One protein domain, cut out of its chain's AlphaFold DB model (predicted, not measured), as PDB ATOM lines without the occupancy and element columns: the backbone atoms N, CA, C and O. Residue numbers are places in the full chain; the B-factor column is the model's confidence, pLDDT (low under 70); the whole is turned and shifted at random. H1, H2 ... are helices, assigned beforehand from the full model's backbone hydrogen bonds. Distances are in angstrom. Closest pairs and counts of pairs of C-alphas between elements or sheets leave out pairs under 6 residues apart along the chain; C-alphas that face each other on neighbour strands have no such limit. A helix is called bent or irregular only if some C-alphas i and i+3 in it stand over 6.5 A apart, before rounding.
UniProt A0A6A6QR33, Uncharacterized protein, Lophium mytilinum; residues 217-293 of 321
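Overview. This is residues 217 to 293 of the 321 residues of an uncharacterized protein of Lophium mytilinum (UniProt A0A6A6QR33). One long helix, H2, makes the diagonal of an open, flat N, with H1 and H3 folding back from its two ends at corners. The printed part has 77 residues with three named helices, H1, H2, H3 in chain order, and no named strand: all helix. It is extended, radius of gyration of the C-alphas 22.0 A, spanning 57 by 40 by 14 A.

Arrangement. H2, residues 234 to 267, touches H3, residues 272 to 293, with residues 262 to 266 alone meeting 272 to 273; the closest C-alphas, of Asp 266 and Pro 273, are 7.2 A apart. They run opposite ways at a steep tilt of 49 degrees. H1, residues 217 to 231, is close to H2 but not clearly touching; the closest C-alphas, of Ala 229 and Val 235, are 6.3 A apart. They run opposite ways at a steep tilt of 53 degrees. H1 and H3 are apart. Every O i to N i+4 pair is within hydrogen-bond range in H2 and H3, and 9 of 11 in H1.

Along the chain. H2 is 49.1 A long, from C-alpha 234 at (-6.999, 22.176, -28.191) to C-alpha 267 at (21.704, 53.406, -53.017). H3 is 31.4 A long and H1 23.5 A. H1 is irregular, but only just: C-alphas 227 and 230 are 6.9 A apart.

Size, cuts and confidence. The two C-alphas farthest apart, of Arg 231 and Asp 269, are 59.8 A apart. The printed part has no cut, and both links are tight. Residues 229 to 230 have pLDDT under 70.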
ATOM      1  N   ARG A 217     -11.777  45.857 -18.888       75.12
ATOM      2  CA  ARG A 217     -12.793  44.851 -19.267       75.12
ATOM      3  C   ARG A 217     -12.238  43.782 -20.207       75.12
ATOM      4  O   ARG A 217     -12.497  42.605 -19.993       75.12
ATOM      5  N   LEU A 218     -11.394  44.170 -21.166       75.00
ATOM      6  CA  LEU A 218     -10.696  43.216 -22.038       75.00
ATOM      7  C   LEU A 218      -9.786  42.276 -21.227       75.00
ATOM      8  O   LEU A 218      -9.768  41.074 -21.463       75.00
ATOM      9  N   ARG A 219      -9.062  42.805 -20.229       78.88
ATOM     10  CA  ARG A 219      -8.198  41.994 -19.352       78.88
ATOM     11  C   ARG A 219      -8.986  41.046 -18.445       78.88
ATOM     12  O   ARG A 219      -8.476  39.972 -18.146       78.88
ATOM     13  N   ALA A 220     -10.186  41.433 -18.012       81.38
ATOM     14  CA  ALA A 220     -11.079  40.561 -17.253       81.38
ATOM     15  C   ALA A 220     -11.584  39.402 -18.127       81.38
ATOM     16  O   ALA A 220     -11.306  38.252 -17.805       81.38
ATOM     17  N   ALA A 221     -12.178  39.707 -19.287       77.62
ATOM     18  CA  ALA A 221     -12.698  38.700 -20.217       77.62
ATOM     19  C   ALA A 221     -11.621  37.704 -20.692       77.62
ATOM     20  O   ALA A 221     -11.870  36.506 -20.765       77.62
ATOM     21  N   VAL A 222     -10.395  38.176 -20.958       78.62
ATOM     22  CA  VAL A 222      -9.268  37.294 -21.316       78.62
ATOM     23  C   VAL A 222      -8.877  36.370 -20.158       78.62
ATOM     24  O   VAL A 222      -8.594  35.202 -20.397       78.62
ATOM     25  N   ARG A 223      -8.875  36.846 -18.903       81.38
ATOM     26  CA  ARG A 223      -8.579  35.993 -17.735       81.38
ATOM     27  C   ARG A 223      -9.656  34.942 -17.496       81.38
ATOM     28  O   ARG A 223      -9.318  33.812 -17.176       81.38
ATOM     29  N   GLU A 224     -10.918  35.315 -17.659       80.62
ATOM     30  CA  GLU A 224     -12.067  34.422 -17.497       80.62
ATOM     31  C   GLU A 224     -12.025  33.300 -18.550       80.62
ATOM     32  O   GLU A 224     -11.987  32.123 -18.197       80.62
ATOM     33  N   ALA A 225     -11.807  33.649 -19.825       70.94
ATOM     34  CA  ALA A 225     -11.582  32.678 -20.899       70.94
ATOM     35  C   ALA A 225     -10.360  31.759 -20.664       70.94
ATOM     36  O   ALA A 225     -10.389  30.586 -21.036       70.94
ATOM     37  N   LEU A 226      -9.292  32.258 -20.025       71.94
ATOM     38  CA  LEU A 226      -8.127  31.453 -19.632       71.94
ATOM     39  C   LEU A 226      -8.392  30.521 -18.435       71.94
ATOM     40  O   LEU A 226      -7.697  29.514 -18.303       71.94
ATOM     41  N   HIS A 227      -9.374  30.819 -17.579       76.88
ATOM     42  CA  HIS A 227      -9.772  29.942 -16.474       76.88
ATOM     43  C   HIS A 227     -10.749  28.837 -16.906       76.88
ATOM     44  O   HIS A 227     -10.692  27.746 -16.340       76.88
ATOM     45  N   GLU A 228     -11.566  29.069 -17.938       71.38
ATOM     46  CA  GLU A 228     -12.422  28.046 -18.567       71.38
ATOM     47  C   GLU A 228     -11.623  27.057 -19.454       71.38
ATOM     48  O   GLU A 228     -12.012  25.903 -19.651       71.38
ATOM     49  N   ALA A 229     -10.461  27.493 -19.955       57.50
ATOM     50  CA  ALA A 229      -9.610  26.774 -20.906       57.50
ATOM     51  C   ALA A 229      -9.119  25.350 -20.538       57.50
ATOM     52  O   ALA A 229      -9.022  24.532 -21.458       57.50
ATOM     53  N   PRO A 230      -8.777  24.982 -19.279       60.03
ATOM     54  CA  PRO A 230      -8.049  23.736 -19.003       60.03
ATOM     55  C   PRO A 230      -8.871  22.454 -19.214       60.03
ATOM     56  O   PRO A 230      -8.329  21.359 -19.093       60.03
ATOM     57  N   ARG A 231     -10.165  22.561 -19.549       79.88
ATOM     58  CA  ARG A 231     -11.005  21.414 -19.931       79.88
ATOM     59  C   ARG A 231     -10.868  20.993 -21.395       79.88
ATOM     60  O   ARG A 231     -11.355  19.921 -21.739       79.88
ATOM     61  N   ASN A 232     -10.241  21.799 -22.256       83.56
ATOM     62  CA  ASN A 232     -10.144  21.508 -23.686       83.56
ATOM     63  C   ASN A 232      -8.669  21.446 -24.155       83.56
ATOM     64  O   ASN A 232      -8.000  22.483 -24.191       83.56
ATOM     65  N   PRO A 233      -8.154  20.266 -24.566       86.38
ATOM     66  CA  PRO A 233      -6.750  20.092 -24.949       86.38
ATOM     67  C   PRO A 233      -6.347  20.864 -26.217       86.38
ATOM     68  O   PRO A 233      -5.156  21.059 -26.454       86.38
ATOM     69  N   PHE A 234      -7.301  21.357 -27.014       87.75
ATOM     70  CA  PHE A 234      -6.999  22.176 -28.191       87.75
ATOM     71  C   PHE A 234      -6.557  23.608 -27.846       87.75
ATOM     72  O   PHE A 234      -5.855  24.233 -28.640       87.75
ATOM     73  N   VAL A 235      -6.901  24.134 -26.662       86.19
ATOM     74  CA  VAL A 235      -6.555  25.513 -26.264       86.19
ATOM     75  C   VAL A 235      -5.042  25.746 -26.100       86.19
ATOM     76  O   VAL A 235      -4.551  26.717 -26.681       86.19
ATOM     77  N   PRO A 236      -4.257  24.902 -25.391       87.75
ATOM     78  CA  PRO A 236      -2.804  25.086 -25.331       87.75
ATOM     79  C   PRO A 236      -2.139  24.970 -26.711       87.75
ATOM     80  O   PRO A 236      -1.230  25.741 -27.007       87.75
ATOM     81  N   ILE A 237      -2.626  24.083 -27.587       90.69
ATOM     82  CA  ILE A 237      -2.113  23.941 -28.960       90.69
ATOM     83  C   ILE A 237      -2.370  25.227 -29.761       90.69
ATOM     84  O   ILE A 237      -1.454  25.761 -30.385       90.69
ATOM     85  N   ALA A 238      -3.586  25.777 -29.690       91.00
ATOM     86  CA  ALA A 238      -3.937  27.033 -30.349       91.00
ATOM     87  C   ALA A 238      -3.121  28.230 -29.823       91.00
ATOM     88  O   ALA A 238      -2.710  29.084 -30.611       91.00
ATOM     89  N   LEU A 239      -2.830  28.286 -28.516       90.38
ATOM     90  CA  LEU A 239      -1.957  29.311 -27.930       90.38
ATOM     91  C   LEU A 239      -0.511  29.202 -28.432       90.38
ATOM     92  O   LEU A 239       0.083  30.222 -28.779       90.38
ATOM     93  N   VAL A 240       0.040  27.988 -28.525       95.06
ATOM     94  CA  VAL A 240       1.388  27.752 -29.068       95.06
ATOM     95  C   VAL A 240       1.460  28.148 -30.547       95.06
ATOM     96  O   VAL A 240       2.369  28.880 -30.937       95.06
ATOM     97  N   LEU A 241       0.479  27.753 -31.365       96.19
ATOM     98  CA  LEU A 241       0.412  28.142 -32.780       96.19
ATOM     99  C   LEU A 241       0.252  29.661 -32.961       96.19
ATOM    100  O   LEU A 241       0.919  30.249 -33.810       96.19
ATOM    101  N   SER A 242      -0.570  30.311 -32.132       96.25
ATOM    102  CA  SER A 242      -0.722  31.773 -32.108       96.25
ATOM    103  C   SER A 242       0.594  32.481 -31.754       96.25
ATOM    104  O   SER A 242       0.982  33.449 -32.409       96.25
ATOM    105  N   PHE A 243       1.343  31.955 -30.781       95.50
ATOM    106  CA  PHE A 243       2.662  32.471 -30.417       95.50
ATOM    107  C   PHE A 243       3.687  32.319 -31.555       95.50
ATOM    108  O   PHE A 243       4.395  33.278 -31.867       95.50
ATOM    109  N   PHE A 244       3.722  31.169 -32.238       97.12
ATOM    110  CA  PHE A 244       4.563  30.985 -33.428       97.12
ATOM    111  C   PHE A 244       4.165  31.917 -34.582       97.12
ATOM    112  O   PHE A 244       5.043  32.490 -35.224       97.12
ATOM    113  N   ALA A 245       2.869  32.138 -34.816       97.31
ATOM    114  CA  ALA A 245       2.401  33.093 -35.820       97.31
ATOM    115  C   ALA A 245       2.850  34.531 -35.498       97.31
ATOM    116  O   ALA A 245       3.336  35.237 -36.381       97.31
ATOM    117  N   LEU A 246       2.769  34.954 -34.231       96.75
ATOM    118  CA  LEU A 246       3.277  36.258 -33.788       96.75
ATOM    119  C   LEU A 246       4.800  36.379 -33.947       96.75
ATOM    120  O   LEU A 246       5.276  37.426 -34.385       96.75
ATOM    121  N   LEU A 247       5.563  35.320 -33.652       97.00
ATOM    122  CA  LEU A 247       7.008  35.284 -33.902       97.00
ATOM    123  C   LEU A 247       7.338  35.419 -35.394       97.00
ATOM    124  O   LEU A 247       8.232  36.187 -35.739       97.00
ATOM    125  N   LEU A 248       6.606  34.737 -36.278       96.88
ATOM    126  CA  LEU A 248       6.789  34.848 -37.730       96.88
ATOM    127  C   LEU A 248       6.449  36.252 -38.251       96.88
ATOM    128  O   LEU A 248       7.189  36.787 -39.075       96.88
ATOM    129  N   ILE A 249       5.384  36.880 -37.742       97.25
ATOM    130  CA  ILE A 249       5.019  38.266 -38.086       97.25
ATOM    131  C   ILE A 249       6.102  39.248 -37.615       97.25
ATOM    132  O   ILE A 249       6.509  40.124 -38.380       97.25
ATOM    133  N   LEU A 250       6.611  39.094 -36.387       96.81
ATOM    134  CA  LEU A 250       7.710  39.913 -35.863       96.81
ATOM    135  C   LEU A 250       9.002  39.717 -36.666       96.81
ATOM    136  O   LEU A 250       9.671  40.696 -36.987       96.81
ATOM    137  N   TRP A 251       9.329  38.475 -37.028       97.44
ATOM    138  CA  TRP A 251      10.493  38.138 -37.846       97.44
ATOM    139  C   TRP A 251      10.393  38.757 -39.246       97.44
ATOM    140  O   TRP A 251      11.318  39.445 -39.673       97.44
ATOM    141  N   ALA A 252       9.254  38.607 -39.927       96.62
ATOM    142  CA  ALA A 252       9.016  39.207 -41.241       96.62
ATOM    143  C   ALA A 252       9.037  40.747 -41.193       96.62
ATOM    144  O   ALA A 252       9.621  41.389 -42.066       96.62
ATOM    145  N   GLY A 253       8.459  41.350 -40.148       97.12
ATOM    146  CA  GLY A 253       8.511  42.795 -39.919       97.12
ATOM    147  C   GLY A 253       9.938  43.306 -39.695       97.12
ATOM    148  O   GLY A 253      10.331  44.311 -40.290       97.12
ATOM    149  N   LEU A 254      10.740  42.590 -38.901       96.44
ATOM    150  CA  LEU A 254      12.150  42.912 -38.678       96.44
ATOM    151  C   LEU A 254      12.954  42.822 -39.983       96.44
ATOM    152  O   LEU A 254      13.696  43.746 -40.308       96.44
ATOM    153  N   TRP A 255      12.757  41.756 -40.766       95.44
ATOM    154  CA  TRP A 255      13.399  41.596 -42.073       95.44
ATOM    155  C   TRP A 255      13.007  42.689 -43.067       95.44
ATOM    156  O   TRP A 255      13.878  43.180 -43.776       95.44
ATOM    157  N   SER A 256      11.749  43.137 -43.080       96.94
ATOM    158  CA  SER A 256      11.306  44.261 -43.918       96.94
ATOM    159  C   SER A 256      12.060  45.563 -43.598       96.94
ATOM    160  O   SER A 256      12.514  46.272 -44.502       96.94
ATOM    161  N   ILE A 257      12.290  45.846 -42.309       95.50
ATOM    162  CA  ILE A 257      13.091  47.000 -41.870       95.50
ATOM    163  C   ILE A 257      14.557  46.828 -42.290       95.50
ATOM    164  O   ILE A 257      15.127  47.731 -42.903       95.50
ATOM    165  N   VAL A 258      15.159  45.665 -42.012       93.50
ATOM    166  CA  VAL A 258      16.555  45.359 -42.377       93.50
ATOM    167  C   VAL A 258      16.774  45.477 -43.887       93.50
ATOM    168  O   VAL A 258      17.758  46.077 -44.310       93.50
ATOM    169  N   TRP A 259      15.845  44.976 -44.703       94.25
ATOM    170  CA  TRP A 259      15.934  45.038 -46.162       94.25
ATOM    171  C   TRP A 259      15.812  46.468 -46.698       94.25
ATOM    172  O   TRP A 259      16.534  46.857 -47.616       94.25
ATOM    173  N   THR A 260      14.952  47.284 -46.083       94.56
ATOM    174  CA  THR A 260      14.825  48.712 -46.414       94.56
ATOM    175  C   THR A 260      16.120  49.465 -46.100       94.56
ATOM    176  O   THR A 260      16.628  50.189 -46.953       94.56
ATOM    177  N   VAL A 261      16.709  49.246 -44.916       92.00
ATOM    178  CA  VAL A 261      18.013  49.827 -44.544       92.00
ATOM    179  C   VAL A 261      19.112  49.363 -45.501       92.00
ATOM    180  O   VAL A 261      19.889  50.185 -45.977       92.00
ATOM    181  N   PHE A 262      19.147  48.073 -45.838       89.31
ATOM    182  CA  PHE A 262      20.113  47.512 -46.780       89.31
ATOM    183  C   PHE A 262      20.020  48.172 -48.165       89.31
ATOM    184  O   PHE A 262      21.039  48.550 -48.737       89.31
ATOM    185  N   THR A 263      18.796  48.382 -48.659       90.88
ATOM    186  CA  THR A 263      18.523  49.042 -49.946       90.88
ATOM    187  C   THR A 263      18.976  50.506 -49.929       90.88
ATOM    188  O   THR A 263      19.597  50.969 -50.881       90.88
ATOM    189  N   ILE A 264      18.734  51.228 -48.828       92.00
ATOM    190  CA  ILE A 264      19.208  52.610 -48.644       92.00
ATOM    191  C   ILE A 264      20.743  52.666 -48.597       92.00
ATOM    192  O   ILE A 264      21.337  53.550 -49.205       92.00
ATOM    193  N   CYS A 265      21.404  51.723 -47.918       90.00
ATOM    194  CA  CYS A 265      22.866  51.657 -47.885       90.00
ATOM    195  C   CYS A 265      23.482  51.384 -49.267       90.00
ATOM    196  O   CYS A 265      24.513  51.976 -49.577       90.00
ATOM    197  N   ASP A 266      22.859  50.528 -50.084       87.38
ATOM    198  CA  ASP A 266      23.308  50.236 -51.453       87.38
ATOM    199  C   ASP A 266      23.108  51.454 -52.379       87.38
ATOM    200  O   ASP A 266      24.030  51.839 -53.093       87.38
ATOM    201  N   MET A 267      21.968  52.155 -52.277       90.50
ATOM    202  CA  MET A 267      21.704  53.406 -53.017       90.50
ATOM    203  C   MET A 267      22.649  54.567 -52.672       90.50
ATOM    204  O   MET A 267      22.784  55.498 -53.463       90.50
ATOM    205  N   LEU A 268      23.272  54.547 -51.494       94.31
ATOM    206  CA  LEU A 268      24.204  55.583 -51.036       94.31
ATOM    207  C   LEU A 268      25.670  55.280 -51.401       94.31
ATOM    208  O   LEU A 268      26.565  55.961 -50.904       94.31
ATOM    209  N   ASP A 269      25.928  54.248 -52.216       88.50
ATOM    210  CA  ASP A 269      27.267  53.779 -52.617       88.50
ATOM    211  C   ASP A 269      28.225  53.502 -51.437       88.50
ATOM    212  O   ASP A 269      29.446  53.358 -51.590       88.50
ATOM    213  N   PHE A 270      27.679  53.320 -50.229       82.75
ATOM    214  CA  PHE A 270      28.425  52.728 -49.134       82.75
ATOM    215  C   PHE A 270      28.734  51.287 -49.534       82.75
ATOM    216  O   PHE A 270      27.923  50.406 -49.294       82.75
ATOM    217  N   GLY A 271      29.932  51.006 -50.065       79.06
ATOM    218  CA  GLY A 271      30.426  49.655 -50.416       79.06
ATOM    219  C   GLY A 271      30.586  48.675 -49.231       79.06
ATOM    220  O   GLY A 271      31.311  47.680 -49.305       79.06
ATOM    221  N   PHE A 272      29.922  48.982 -48.122       72.12
ATOM    222  CA  PHE A 272      29.812  48.276 -46.860       72.12
ATOM    223  C   PHE A 272      29.057  46.930 -46.941       72.12
ATOM    224  O   PHE A 272      29.590  45.956 -46.401       72.12
ATOM    225  N   PRO A 273      27.897  46.786 -47.633       73.44
ATOM    226  CA  PRO A 273      27.126  45.548 -47.590       73.44
ATOM    227  C   PRO A 273      27.882  44.398 -48.255       73.44
ATOM    228  O   PRO A 273      27.955  43.312 -47.690       73.44
ATOM    229  N   LYS A 274      28.549  44.646 -49.391       77.88
ATOM    230  CA  LYS A 274      29.356  43.638 -50.102       77.88
ATOM    231  C   LYS A 274      30.514  43.112 -49.240       77.88
ATOM    232  O   LYS A 274      30.737  41.906 -49.182       77.88
ATOM    233  N   LYS A 275      31.215  43.992 -48.508       83.06
ATOM    234  CA  LYS A 275      32.323  43.599 -47.614       83.06
ATOM    235  C   LYS A 275      31.849  42.855 -46.362       83.06
ATOM    236  O   LYS A 275      32.531  41.930 -45.924       83.06
ATOM    237  N   ILE A 276      30.705  43.235 -45.790       84.50
ATOM    238  CA  ILE A 276      30.148  42.564 -44.606       84.50
ATOM    239  C   ILE A 276      29.535  41.216 -44.969       84.50
ATOM    240  O   ILE A 276      29.834  40.241 -44.290       84.50
ATOM    241  N   ILE A 277      28.753  41.126 -46.050       83.81
ATOM    242  CA  ILE A 277      28.196  39.852 -46.522       83.81
ATOM    243  C   ILE A 277      29.320  38.875 -46.870       83.81
ATOM    244  O   ILE A 277      29.249  37.727 -46.449       83.81
ATOM    245  N   GLY A 278      30.389  39.331 -47.538       87.12
ATOM    246  CA  GLY A 278      31.571  38.502 -47.789       87.12
ATOM    247  C   GLY A 278      32.189  37.953 -46.499       87.12
ATOM    248  O   GLY A 278      32.300  36.743 -46.334       87.12
ATOM    249  N   ARG A 279      32.501  38.820 -45.522       88.69
ATOM    250  CA  ARG A 279      33.077  38.385 -44.234       88.69
ATOM    251  C   ARG A 279      32.141  37.509 -43.401       88.69
ATOM    252  O   ARG A 279      32.623  36.631 -42.687       88.69
ATOM    253  N   LEU A 280      30.832  37.743 -43.458       88.62
ATOM    254  CA  LEU A 280      29.840  36.926 -42.764       88.62
ATOM    255  C   LEU A 280      29.722  35.547 -43.428       88.62
ATOM    256  O   LEU A 280      29.747  34.544 -42.722       88.62
ATOM    257  N   GLY A 281      29.688  35.493 -44.763       90.88
ATOM    258  CA  GLY A 281      29.727  34.256 -45.544       90.88
ATOM    259  C   GLY A 281      30.983  33.433 -45.262       90.88
ATOM    260  O   GLY A 281      30.867  32.265 -44.903       90.88
ATOM    261  N   ASP A 282      32.168  34.052 -45.300       91.19
ATOM    262  CA  ASP A 282      33.438  33.402 -44.944       91.19
ATOM    263  C   ASP A 282      33.431  32.864 -43.504       91.19
ATOM    264  O   ASP A 282      33.939  31.775 -43.236       91.19
ATOM    265  N   SER A 283      32.847  33.615 -42.563       92.38
ATOM    266  CA  SER A 283      32.751  33.204 -41.157       92.38
ATOM    267  C   SER A 283      31.791  32.028 -40.968       92.38
ATOM    268  O   SER A 283      32.115  31.100 -40.230       92.38
ATOM    269  N   ILE A 284      30.649  32.031 -41.663       91.25
ATOM    270  CA  ILE A 284      29.689  30.919 -41.660       91.25
ATOM    271  C   ILE A 284      30.324  29.684 -42.302       91.25
ATOM    272  O   ILE A 284      30.315  28.629 -41.683       91.25
ATOM    273  N   MET A 285      30.963  29.811 -43.470       89.50
ATOM    274  CA  MET A 285      31.642  28.698 -44.145       89.50
ATOM    275  C   MET A 285      32.764  28.099 -43.286       89.50
ATOM    276  O   MET A 285      32.879  26.879 -43.194       89.50
ATOM    277  N   ARG A 286      33.558  28.931 -42.596       89.81
ATOM    278  CA  ARG A 286      34.572  28.458 -41.635       89.81
ATOM    279  C   ARG A 286      33.957  27.757 -40.427       89.81
ATOM    280  O   ARG A 286      34.496  26.743 -39.999       89.81
ATOM    281  N   LEU A 287      32.845  28.264 -39.893       90.31
ATOM    282  CA  LEU A 287      32.128  27.626 -38.786       90.31
ATOM    283  C   LEU A 287      31.527  26.280 -39.216       90.31
ATOM    284  O   LEU A 287      31.646  25.303 -38.483       90.31
ATOM    285  N   SER A 288      30.952  26.202 -40.420       86.88
ATOM    286  CA  SER A 288      30.476  24.955 -41.023       86.88
ATOM    287  C   SER A 288      31.616  23.952 -41.192       86.88
ATOM    288  O   SER A 288      31.493  22.816 -40.745       86.88
ATOM    289  N   TYR A 289      32.748  24.370 -41.764       87.38
ATOM    290  CA  TYR A 289      33.917  23.508 -41.952       87.38
ATOM    291  C   TYR A 289      34.472  22.994 -40.614       87.38
ATOM    292  O   TYR A 289      34.745  21.806 -40.476       87.38
ATOM    293  N   ALA A 290      34.569  23.865 -39.603       85.31
ATOM    294  CA  ALA A 290      34.992  23.490 -38.255       85.31
ATOM    295  C   ALA A 290      33.999  22.547 -37.554       85.31
ATOM    296  O   ALA A 290      34.425  21.693 -36.784       85.31
ATOM    297  N   TYR A 291      32.695  22.663 -37.825       85.31
ATOM    298  CA  TYR A 291      31.685  21.749 -37.291       85.31
ATOM    299  C   TYR A 291      31.762  20.359 -37.940       85.31
ATOM    300  O   TYR A 291      31.726  19.357 -37.233       85.31
ATOM    301  N   TYR A 292      31.929  20.290 -39.267       81.25
ATOM    302  CA  TYR A 292      32.037  19.014 -39.982       81.25
ATOM    303  C   TYR A 292      33.368  18.287 -39.720       81.25
ATOM    304  O   TYR A 292      33.341  17.097 -39.434       81.25
ATOM    305  N   HIS A 293      34.513  18.984 -39.728       75.88
ATOM    306  CA  HIS A 293      35.820  18.366 -39.433       75.88
ATOM    307  C   HIS A 293      36.160  18.271 -37.940       75.88
ATOM    308  O   HIS A 293      37.011  17.481 -37.544       75.88
TER     309      HIS A 293